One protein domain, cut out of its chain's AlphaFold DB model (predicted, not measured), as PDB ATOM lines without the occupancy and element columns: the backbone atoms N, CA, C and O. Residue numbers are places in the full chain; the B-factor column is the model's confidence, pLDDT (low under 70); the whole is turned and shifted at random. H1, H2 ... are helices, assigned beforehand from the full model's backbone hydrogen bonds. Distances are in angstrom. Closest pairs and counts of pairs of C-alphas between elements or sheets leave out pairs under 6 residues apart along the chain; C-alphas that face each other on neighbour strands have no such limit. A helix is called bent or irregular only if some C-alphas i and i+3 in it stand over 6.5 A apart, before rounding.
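This is residues 511 to 589 of the 590 residues of an uncharacterized protein of Acinetobacter sp. NIPH 284 (UniProt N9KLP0). A long helix, H2, runs through the middle of the domain; H1 crosses it on one side, and H5 packs on H1 at a slant. The short helices H3 and H4 pack on H2 at two different stretches, H4 at residues 538 to 542 and H3 at residues 545 to 552, with H3 on the opposite side of H2 from H1. The printed part has 79 residues with five named helices, in the order H1, H2, H3, H4, H5, and no named strand; the class is all helix. It is compact, with a radius of gyration of the C-alphas of 11.8 A, and its rounded outline spans 34 by 27 by 22 A.

H1, residues 513 to 529, touches H2, residues 536 to 554; the closest C-alphas, of Gln 514 and Gly 547, are 4.2 A apart. Their lines stand at a steep tilt of 50 degrees, opposite ways. H2 is the hub, touching three helices. With residues 545 to 552 alone it touches H3, residues 560 to 563; the closest C-alphas, of Val 549 and Ser 562, are 5.6 A apart. With residues 538 to 542 alone it touches H4, residues 568 to 573, about perpendicular at 83 degrees; the closest C-alphas, of Thr 542 and His 570, are 5.6 A apart. H5, residues 576 to 587, touches H1 at a steep tilt of 43 degrees, opposite ways; the closest C-alphas, of Tyr 521 and Val 582, are 6.2 A apart. H5 is close to H2 but not clearly touching, with the closest C-alphas, of Tyr 550 and Tyr 583, 7.0 A apart. H3 is apart from H1, H4 and H5. In H1, H2 and H5 every O i to N i+4 pair is within hydrogen-bond range; H4 has 0 of 2 such pairs but 2 of 3 O i to N i+3 pairs within range, and H3 is too short for an O i to N i+4 pair.

H1 begins at C-alpha 513, (162.607, 243.247, 198.756), and is 23.5 A from first to last C-alpha. H2, residues 536 to 554, is the longest helix, 26.6 A. H3 has four residues and H4 six; H4 is only just irregular, with C-alphas 569 and 572 6.8 A apart. H5 is 16.5 A long and ends at C-alpha 587, (163.352, 233.638, 202.993).

The two C-alphas farthest apart, of Ser 533 and Asn 556, are 35.1 A apart. The printed part has no cut. The link from H1 to H2 is short, and the other three are tight. The mean pLDDT of the printed part is 88.2; residue 577 and residues 588 to 589 are under 70.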
ATOM      1  N   LYS A 511     157.552 247.509 200.170       84.81
ATOM      2  CA  LYS A 511     157.135 246.460 199.216       84.81
ATOM      3  C   LYS A 511     158.264 245.913 198.348       84.81
ATOM      4  O   LYS A 511     158.132 244.830 197.789       84.81
ATOM      5  N   GLN A 512     159.355 246.663 198.204       91.25
ATOM      6  CA  GLN A 512     160.513 246.226 197.431       91.25
ATOM      7  C   GLN A 512     161.429 245.372 198.319       91.25
ATOM      8  O   GLN A 512     161.857 245.874 199.359       91.25
ATOM      9  N   PRO A 513     161.791 244.134 197.922       90.62
ATOM     10  CA  PRO A 513     162.607 243.247 198.756       90.62
ATOM     11  C   PRO A 513     163.950 243.856 199.175       90.62
ATOM     12  O   PRO A 513     164.380 243.665 200.303       90.62
ATOM     13  N   GLN A 514     164.568 244.657 198.301       93.56
ATOM     14  CA  GLN A 514     165.779 245.420 198.617       93.56
ATOM     15  C   GLN A 514     165.566 246.401 199.776       93.56
ATOM     16  O   GLN A 514     166.385 246.466 200.688       93.56
ATOM     17  N   GLN A 515     164.483 247.181 199.735       94.06
ATOM     18  CA  GLN A 515     164.190 248.184 200.759       94.06
ATOM     19  C   GLN A 515     163.809 247.519 202.079       94.06
ATOM     20  O   GLN A 515     164.267 247.952 203.129       94.06
ATOM     21  N   LEU A 516     163.021 246.444 202.020       93.75
ATOM     22  CA  LEU A 516     162.644 245.671 203.198       93.75
ATOM     23  C   LEU A 516     163.872 245.049 203.879       93.75
ATOM     24  O   LEU A 516     164.031 245.200 205.089       93.75
ATOM     25  N   PHE A 517     164.769 244.431 203.101       95.69
ATOM     26  CA  PHE A 517     166.039 243.902 203.608       95.69
ATOM     27  C   PHE A 517     166.869 245.007 204.265       95.69
ATOM     28  O   PHE A 517     167.291 244.865 205.409       95.69
ATOM     29  N   ALA A 518     167.073 246.127 203.561       96.06
ATOM     30  CA  ALA A 518     167.883 247.238 204.051       96.06
ATOM     31  C   ALA A 518     167.359 247.787 205.387       96.06
ATOM     32  O   ALA A 518     168.133 248.046 206.301       96.06
ATOM     33  N   GLN A 519     166.044 247.939 205.520       95.00
ATOM     34  CA  GLN A 519     165.427 248.465 206.737       95.00
ATOM     35  C   GLN A 519     165.523 247.473 207.897       95.00
ATOM     36  O   GLN A 519     165.868 247.856 209.010       95.00
ATOM     37  N   GLN A 520     165.305 246.183 207.635       93.50
ATOM     38  CA  GLN A 520     165.456 245.154 208.661       93.50
ATOM     39  C   GLN A 520     166.907 245.005 209.128       93.50
ATOM     40  O   GLN A 520     167.144 244.819 210.320       93.50
ATOM     41  N   TYR A 521     167.865 245.122 208.209       95.38
ATOM     42  CA  TYR A 521     169.286 245.132 208.531       95.38
ATOM     43  C   TYR A 521     169.658 246.328 209.409       95.38
ATOM     44  O   TYR A 521     170.323 246.139 210.419       95.38
ATOM     45  N   GLN A 522     169.170 247.534 209.096       94.69
ATOM     46  CA  GLN A 522     169.388 248.717 209.941       94.69
ATOM     47  C   GLN A 522     168.860 248.502 211.360       94.69
ATOM     48  O   GLN A 522     169.588 248.730 212.320       94.69
ATOM     49  N   VAL A 523     167.622 248.013 211.499       90.75
ATOM     50  CA  VAL A 523     167.008 247.756 212.812       90.75
ATOM     51  C   VAL A 523     167.820 246.743 213.623       90.75
ATOM     52  O   VAL A 523     168.067 246.966 214.806       90.75
ATOM     53  N   GLN A 524     168.250 245.644 212.997       88.69
ATOM     54  CA  GLN A 524     169.050 244.611 213.664       88.69
ATOM     55  C   GLN A 524     170.446 245.127 214.038       88.69
ATOM     56  O   GLN A 524     170.889 244.917 215.164       88.69
ATOM     57  N   PHE A 525     171.105 245.857 213.136       91.38
ATOM     58  CA  PHE A 525     172.423 246.442 213.375       91.38
ATOM     59  C   PHE A 525     172.391 247.468 214.511       91.38
ATOM     60  O   PHE A 525     173.211 247.398 215.422       91.38
ATOM     61  N   GLU A 526     171.414 248.383 214.520       92.38
ATOM     62  CA  GLU A 526     171.261 249.355 215.610       92.38
ATOM     63  C   GLU A 526     170.994 248.668 216.956       92.38
ATOM     64  O   GLU A 526     171.505 249.119 217.981       92.38
ATOM     65  N   ARG A 527     170.227 247.569 216.964       86.88
ATOM     66  CA  ARG A 527     169.926 246.801 218.180       86.88
ATOM     67  C   ARG A 527     171.148 246.056 218.722       86.88
ATOM     68  O   ARG A 527     171.307 245.998 219.938       86.88
ATOM     69  N   ALA A 528     171.960 245.465 217.847       84.38
ATOM     70  CA  ALA A 528     173.095 244.628 218.232       84.38
ATOM     71  C   ALA A 528     174.357 245.445 218.547       84.38
ATOM     72  O   ALA A 528     175.011 245.201 219.558       84.38
ATOM     73  N   ASN A 529     174.668 246.430 217.703       84.88
ATOM     74  CA  ASN A 529     175.950 247.132 217.725       84.88
ATOM     75  C   ASN A 529     175.832 248.566 218.266       84.88
ATOM     76  O   ASN A 529     176.808 249.117 218.770       84.88
ATOM     77  N   GLY A 530     174.633 249.161 218.209       85.50
ATOM     78  CA  GLY A 530     174.433 250.588 218.462       85.50
ATOM     79  C   GLY A 530     175.027 251.456 217.345       85.50
ATOM     80  O   GLY A 530     175.995 251.083 216.697       85.50
ATOM     81  N   VAL A 531     174.429 252.622 217.085       89.62
ATOM     82  CA  VAL A 531     174.904 253.574 216.062       89.62
ATOM     83  C   VAL A 531     174.606 255.003 216.504       89.62
ATOM     84  O   VAL A 531     173.482 255.309 216.926       89.62
ATOM     85  N   SER A 532     175.598 255.891 216.411       88.31
ATOM     86  CA  SER A 532     175.411 257.310 216.727       88.31
ATOM     87  C   SER A 532     174.583 258.017 215.648       88.31
ATOM     88  O   SER A 532     174.492 257.579 214.503       88.31
ATOM     89  N   SER A 533     173.972 259.158 215.980       89.25
ATOM     90  CA  SER A 533     173.131 259.894 215.015       89.25
ATOM     91  C   SER A 533     173.898 260.360 213.768       89.25
ATOM     92  O   SER A 533     173.292 260.514 212.709       89.25
ATOM     93  N   GLU A 534     175.211 260.566 213.887       87.50
ATOM     94  CA  GLU A 534     176.102 261.009 212.809       87.50
ATOM     95  C   GLU A 534     176.458 259.865 211.842       87.50
ATOM     96  O   GLU A 534     176.657 260.102 210.653       87.50
ATOM     97  N   GLU A 535     176.447 258.622 212.328       90.06
ATOM     98  CA  GLU A 535     176.763 257.399 211.576       90.06
ATOM     99  C   GLU A 535     175.532 256.780 210.891       90.06
ATOM    100  O   GLU A 535     175.663 256.053 209.903       90.06
ATOM    101  N   LYS A 536     174.311 257.106 211.345       91.44
ATOM    102  CA  LYS A 536     173.055 256.600 210.749       91.44
ATOM    103  C   LYS A 536     172.968 256.759 209.222       91.44
ATOM    104  O   LYS A 536     172.509 255.823 208.564       91.44
ATOM    105  N   PRO A 537     173.405 257.878 208.606       94.25
ATOM    106  CA  PRO A 537     173.422 258.004 207.150       94.25
ATOM    107  C   PRO A 537     174.355 257.007 206.448       94.25
ATOM    108  O   PRO A 537     174.048 256.583 205.331       94.25
ATOM    109  N   LEU A 538     175.480 256.635 207.068       92.56
ATOM    110  CA  LEU A 538     176.426 255.648 206.532       92.56
ATOM    111  C   LEU A 538     175.889 254.224 206.697       92.56
ATOM    112  O   LEU A 538     175.919 253.450 205.737       92.56
ATOM    113  N   LEU A 539     175.284 253.908 207.848       95.06
ATOM    114  CA  LEU A 539     174.569 252.645 208.044       95.06
ATOM    115  C   LEU A 539     173.443 252.482 207.006       95.06
ATOM    116  O   LEU A 539     173.319 251.427 206.384       95.06
ATOM    117  N   ALA A 540     172.648 253.527 206.759       95.06
ATOM    118  CA  ALA A 540     171.550 253.468 205.794       95.06
ATOM    119  C   ALA A 540     172.032 253.237 204.350       95.06
ATOM    120  O   ALA A 540     171.417 252.470 203.596       95.06
ATOM    121  N   GLN A 541     173.147 253.865 203.963       95.94
ATOM    122  CA  GLN A 541     173.795 253.628 202.668       95.94
ATOM    123  C   GLN A 541     174.307 252.190 202.559       95.94
ATOM    124  O   GLN A 541     174.012 251.511 201.573       95.94
ATOM    125  N   THR A 542     174.994 251.704 203.594       96.06
ATOM    126  CA  THR A 542     175.519 250.335 203.657       96.06
ATOM    127  C   THR A 542     174.392 249.313 203.548       96.06
ATOM    128  O   THR A 542     174.407 248.456 202.668       96.06
ATOM    129  N   ALA A 543     173.336 249.464 204.344       96.44
ATOM    130  CA  ALA A 543     172.180 248.581 204.318       96.44
ATOM    131  C   ALA A 543     171.457 248.574 202.960       96.44
ATOM    132  O   ALA A 543     170.954 247.538 202.532       96.44
ATOM    133  N   THR A 544     171.425 249.706 202.248       96.56
ATOM    134  CA  THR A 544     170.852 249.784 200.890       96.56
ATOM    135  C   THR A 544     171.663 248.965 199.883       96.56
ATOM    136  O   THR A 544     171.078 248.295 199.023       96.56
ATOM    137  N   ILE A 545     172.996 248.982 200.005       96.31
ATOM    138  CA  ILE A 545     173.901 248.144 199.205       96.31
ATOM    139  C   ILE A 545     173.674 246.668 199.550       96.31
ATOM    140  O   ILE A 545     173.476 245.857 198.651       96.31
ATOM    141  N   LEU A 546     173.588 246.322 200.837       95.88
ATOM    142  CA  LEU A 546     173.308 244.951 201.279       95.88
ATOM    143  C   LEU A 546     171.917 244.454 200.843       95.88
ATOM    144  O   LEU A 546     171.752 243.291 200.482       95.88
ATOM    145  N   GLY A 547     170.925 245.341 200.765       95.00
ATOM    146  CA  GLY A 547     169.630 245.023 200.166       95.00
ATOM    147  C   GLY A 547     169.725 244.697 198.670       95.00
ATOM    148  O   GLY A 547     168.987 243.840 198.183       95.00
ATOM    149  N   GLN A 548     170.633 245.346 197.930       94.69
ATOM    150  CA  GLN A 548     170.905 244.997 196.529       94.69
ATOM    151  C   GLN A 548     171.603 243.639 196.433       94.69
ATOM    152  O   GLN A 548     171.209 242.817 195.608       94.69
ATOM    153  N   VAL A 549     172.578 243.383 197.311       93.62
ATOM    154  CA  VAL A 549     173.254 242.081 197.441       93.62
ATOM    155  C   VAL A 549     172.230 240.968 197.649       93.62
ATOM    156  O   VAL A 549     172.287 239.973 196.935       93.62
ATOM    157  N   TYR A 550     171.253 241.152 198.544       93.56
ATOM    158  CA  TYR A 550     170.157 240.196 198.736       93.56
ATOM    159  C   TYR A 550     169.382 239.930 197.437       93.56
ATOM    160  O   TYR A 550     169.197 238.779 197.042       93.56
ATOM    161  N   VAL A 551     168.938 240.982 196.740       93.62
ATOM    162  CA  VAL A 551     168.152 240.835 195.501       93.62
ATOM    163  C   VAL A 551     168.953 240.158 194.388       93.62
ATOM    164  O   VAL A 551     168.400 239.327 193.663       93.62
ATOM    165  N   ASP A 552     170.229 240.502 194.245       92.44
ATOM    166  CA  ASP A 552     171.105 239.918 193.234       92.44
ATOM    167  C   ASP A 552     171.437 238.464 193.576       92.44
ATOM    168  O   ASP A 552     171.375 237.607 192.695       92.44
ATOM    169  N   ALA A 553     171.683 238.146 194.851       86.88
ATOM    170  CA  ALA A 553     171.869 236.776 195.324       86.88
ATOM    171  C   ALA A 553     170.635 235.911 195.036       86.88
ATOM    172  O   ALA A 553     170.769 234.871 194.395       86.88
ATOM    173  N   ARG A 554     169.416 236.384 195.351       88.38
ATOM    174  CA  ARG A 554     168.156 235.680 195.018       88.38
ATOM    175  C   ARG A 554     167.954 235.441 193.518       88.38
ATOM    176  O   ARG A 554     167.176 234.570 193.137       88.38
ATOM    177  N   LYS A 555     168.635 236.201 192.659       88.25
ATOM    178  CA  LYS A 555     168.618 236.037 191.196       88.25
ATOM    179  C   LYS A 555     169.813 235.246 190.660       88.25
ATOM    180  O   LYS A 555     169.926 235.120 189.442       88.25
ATOM    181  N   ASN A 556     170.685 234.724 191.528       81.31
ATOM    182  CA  ASN A 556     171.978 234.136 191.163       81.31
ATOM    183  C   ASN A 556     172.850 235.102 190.325       81.31
ATOM    184  O   ASN A 556     173.495 234.710 189.353       81.31
ATOM    185  N   GLN A 557     172.816 236.392 190.667       88.88
ATOM    186  CA  GLN A 557     173.508 237.497 189.988       88.88
ATOM    187  C   GLN A 557     174.492 238.243 190.907       88.88
ATOM    188  O   GLN A 557     175.029 239.280 190.506       88.88
ATOM    189  N   LEU A 558     174.745 237.728 192.116       86.81
ATOM    190  CA  LEU A 558     175.696 238.320 193.053       86.81
ATOM    191  C   LEU A 558     177.100 238.367 192.434       86.81
ATOM    192  O   LEU A 558     177.652 237.353 192.011       86.81
ATOM    193  N   SER A 559     177.665 239.568 192.344       87.69
ATOM    194  CA  SER A 559     178.991 239.817 191.771       87.69
ATOM    195  C   SER A 559     179.574 241.126 192.307       87.69
ATOM    196  O   SER A 559     178.895 241.872 193.008       87.69
ATOM    197  N   GLU A 560     180.802 241.472 191.913       85.12
ATOM    198  CA  GLU A 560     181.432 242.764 192.241       85.12
ATOM    199  C   GLU A 560     180.549 243.970 191.854       85.12
ATOM    200  O   GLU A 560     180.530 244.998 192.527       85.12
ATOM    201  N   LYS A 561     179.715 243.833 190.812       89.38
ATOM    202  CA  LYS A 561     178.756 244.878 190.419       89.38
ATOM    203  C   LYS A 561     177.733 245.187 191.514       89.38
ATOM    204  O   LYS A 561     177.331 246.344 191.626       89.38
ATOM    205  N   SER A 562     177.340 244.190 192.305       88.88
ATOM    206  CA  SER A 562     176.365 244.316 193.393       88.88
ATOM    207  C   SER A 562     176.890 245.172 194.549       88.88
ATOM    208  O   SER A 562     176.104 245.822 195.233       88.88
ATOM    209  N   ILE A 563     178.214 245.224 194.732       90.81
ATOM    210  CA  ILE A 563     178.884 245.992 195.793       90.81
ATOM    211  C   ILE A 563     179.708 247.171 195.264       90.81
ATOM    212  O   ILE A 563     180.401 247.825 196.030       90.81
ATOM    213  N   LYS A 564     179.616 247.508 193.972       88.94
ATOM    214  CA  LYS A 564     180.456 248.548 193.347       88.94
ATOM    215  C   LYS A 564     180.378 249.917 194.043       88.94
ATOM    216  O   LYS A 564     181.331 250.690 194.002       88.94
ATOM    217  N   SER A 565     179.236 250.229 194.654       89.75
ATOM    218  CA  SER A 565     179.008 251.483 195.385       89.75
ATOM    219  C   SER A 565     179.562 251.472 196.817       89.75
ATOM    220  O   SER A 565     179.430 252.470 197.527       89.75
ATOM    221  N   LEU A 566     180.144 250.356 197.262       90.56
ATOM    222  CA  LEU A 566     180.728 250.211 198.584       90.56
ATOM    223  C   LEU A 566     182.036 251.010 198.681       90.56
ATOM    224  O   LEU A 566     182.883 250.959 197.789       90.56
ATOM    225  N   LYS A 567     182.181 251.766 199.768       90.69
ATOM    226  CA  LYS A 567     183.348 252.588 200.101       90.69
ATOM    227  C   LYS A 567     183.935 252.095 201.415       90.69
ATOM    228  O   LYS A 567     183.235 251.439 202.176       90.69
ATOM    229  N   ILE A 568     185.182 252.457 201.700       81.69
ATOM    230  CA  ILE A 568     185.871 252.012 202.920       81.69
ATOM    231  C   ILE A 568     185.112 252.395 204.203       81.69
ATOM    232  O   ILE A 568     185.020 251.590 205.121       81.69
ATOM    233  N   GLU A 569     184.471 253.567 204.207       85.12
ATOM    234  CA  GLU A 569     183.610 254.081 205.288       85.12
ATOM    235  C   GLU A 569     182.373 253.204 205.555       85.12
ATOM    236  O   GLU A 569     181.736 253.323 206.589       85.12
ATOM    237  N   HIS A 570     181.996 252.322 204.625       88.81
ATOM    238  CA  HIS A 570     180.880 251.396 204.822       88.81
ATOM    239  C   HIS A 570     181.308 250.106 205.529       88.81
ATOM    240  O   HIS A 570     180.449 249.389 206.029       88.81
ATOM    241  N   ASN A 571     182.606 249.783 205.551       81.62
ATOM    242  CA  ASN A 571     183.097 248.477 205.995       81.62
ATOM    243  C   ASN A 571     182.769 248.189 207.467       81.62
ATOM    244  O   ASN A 571     182.444 247.059 207.812       81.62
ATOM    245  N   GLU A 572     182.786 249.215 208.320       82.25
ATOM    246  CA  GLU A 572     182.440 249.099 209.745       82.25
ATOM    247  C   GLU A 572     180.950 248.800 209.998       82.25
ATOM    248  O   GLU A 572     180.586 248.339 211.076       82.25
ATOM    249  N   PHE A 573     180.093 248.999 208.992       89.12
ATOM    250  CA  PHE A 573     178.653 248.739 209.064       89.12
ATOM    251  C   PHE A 573     178.240 247.432 208.368       89.12
ATOM    252  O   PHE A 573     177.042 247.186 208.182       89.12
ATOM    253  N   ILE A 574     179.204 246.591 207.965       86.50
ATOM    254  CA  ILE A 574     178.962 245.262 207.389       86.50
ATOM    255  C   ILE A 574     179.192 244.202 208.465       86.50
ATOM    256  O   ILE A 574     180.320 243.838 208.781       86.50
ATOM    257  N   ASP A 575     178.094 243.672 208.984       86.88
ATOM    258  CA  ASP A 575     178.053 242.557 209.913       86.88
ATOM    259  C   ASP A 575     177.473 241.341 209.183       86.88
ATOM    260  O   ASP A 575     176.305 241.307 208.781       86.88
ATOM    261  N   TYR A 576     178.335 240.352 208.959       77.25
ATOM    262  CA  TYR A 576     178.033 239.169 208.160       77.25
ATOM    263  C   TYR A 576     177.047 238.215 208.842       77.25
ATOM    264  O   TYR A 576     176.338 237.486 208.136       77.25
ATOM    265  N   GLU A 577     176.964 238.229 210.178       66.44
ATOM    266  CA  GLU A 577     175.998 237.405 210.910       66.44
ATOM    267  C   GLU A 577     174.627 238.083 210.911       66.44
ATOM    268  O   GLU A 577     173.636 237.446 210.552       66.44
ATOM    269  N   ILE A 578     174.567 239.402 211.136       83.88
ATOM    270  CA  ILE A 578     173.313 240.163 210.996       83.88
ATOM    271  C   ILE A 578     172.785 240.073 209.559       83.88
ATOM    272  O   ILE A 578     171.586 239.874 209.342       83.88
ATOM    273  N   PHE A 579     173.663 240.169 208.557       88.00
ATOM    274  CA  PHE A 579     173.284 239.987 207.155       88.00
ATOM    275  C   PHE A 579     172.630 238.618 206.929       88.00
ATOM    276  O   PHE A 579     171.559 238.544 206.324       88.00
ATOM    277  N   LYS A 580     173.240 237.548 207.448       77.56
ATOM    278  CA  LYS A 580     172.743 236.172 207.340       77.56
ATOM    279  C   LYS A 580     171.396 235.986 208.042       77.56
ATOM    280  O   LYS A 580     170.485 235.411 207.448       77.56
ATOM    281  N   GLU A 581     171.225 236.508 209.254       78.12
ATOM    282  CA  GLU A 581     169.951 236.443 209.982       78.12
ATOM    283  C   GLU A 581     168.817 237.148 209.229       78.12
ATOM    284  O   GLU A 581     167.714 236.613 209.086       78.12
ATOM    285  N   VAL A 582     169.087 238.346 208.705       88.75
ATOM    286  CA  VAL A 582     168.102 239.107 207.924       88.75
ATOM    287  C   VAL A 582     167.798 238.411 206.601       88.75
ATOM    288  O   VAL A 582     166.639 238.379 206.185       88.75
ATOM    289  N   TYR A 583     168.799 237.790 205.973       85.25
ATOM    290  CA  TYR A 583     168.618 236.960 204.785       85.25
ATOM    291  C   TYR A 583     167.649 235.810 205.058       85.25
ATOM    292  O   TYR A 583     166.656 235.677 204.346       85.25
ATOM    293  N   LEU A 584     167.876 235.037 206.126       77.62
ATOM    294  CA  LEU A 584     166.996 233.936 206.536       77.62
ATOM    295  C   LEU A 584     165.570 234.422 206.820       77.62
ATOM    296  O   LEU A 584     164.607 233.839 206.323       77.62
ATOM    297  N   LYS A 585     165.425 235.539 207.541       81.94
ATOM    298  CA  LYS A 585     164.117 236.147 207.838       81.94
ATOM    299  C   LYS A 585     163.364 236.588 206.577       81.94
ATOM    300  O   LYS A 585     162.138 236.561 206.538       81.94
ATOM    301  N   MET A 586     164.087 236.976 205.528       83.88
ATOM    302  CA  MET A 586     163.511 237.309 204.225       83.88
ATOM    303  C   MET A 586     163.113 236.069 203.408       83.88
ATOM    304  O   MET A 586     162.213 236.168 202.572       83.88
ATOM    305  N   LEU A 587     163.735 234.904 203.639       77.12
ATOM    306  CA  LEU A 587     163.352 233.638 202.993       77.12
ATOM    307  C   LEU A 587     162.021 233.092 203.529       77.12
ATOM    308  O   LEU A 587     161.234 232.546 202.756       77.12
ATOM    309  N   THR A 588     161.760 233.267 204.826       62.78
ATOM    310  CA  THR A 588     160.559 232.764 205.514       62.78
ATOM    311  C   THR A 588     159.328 233.666 205.355       62.78
ATOM    312  O   THR A 588     158.224 233.280 205.725       62.78
ATOM    313  N   ALA A 589     159.484 234.848 204.754       58.38
ATOM    314  CA  ALA A 589     158.465 235.892 204.620       58.38
ATOM    315  C   ALA A 589     157.419 235.677 203.495       58.38
ATOM    316  O   ALA A 589     156.938 236.664 202.933       58.38
TER     317      ALA A 589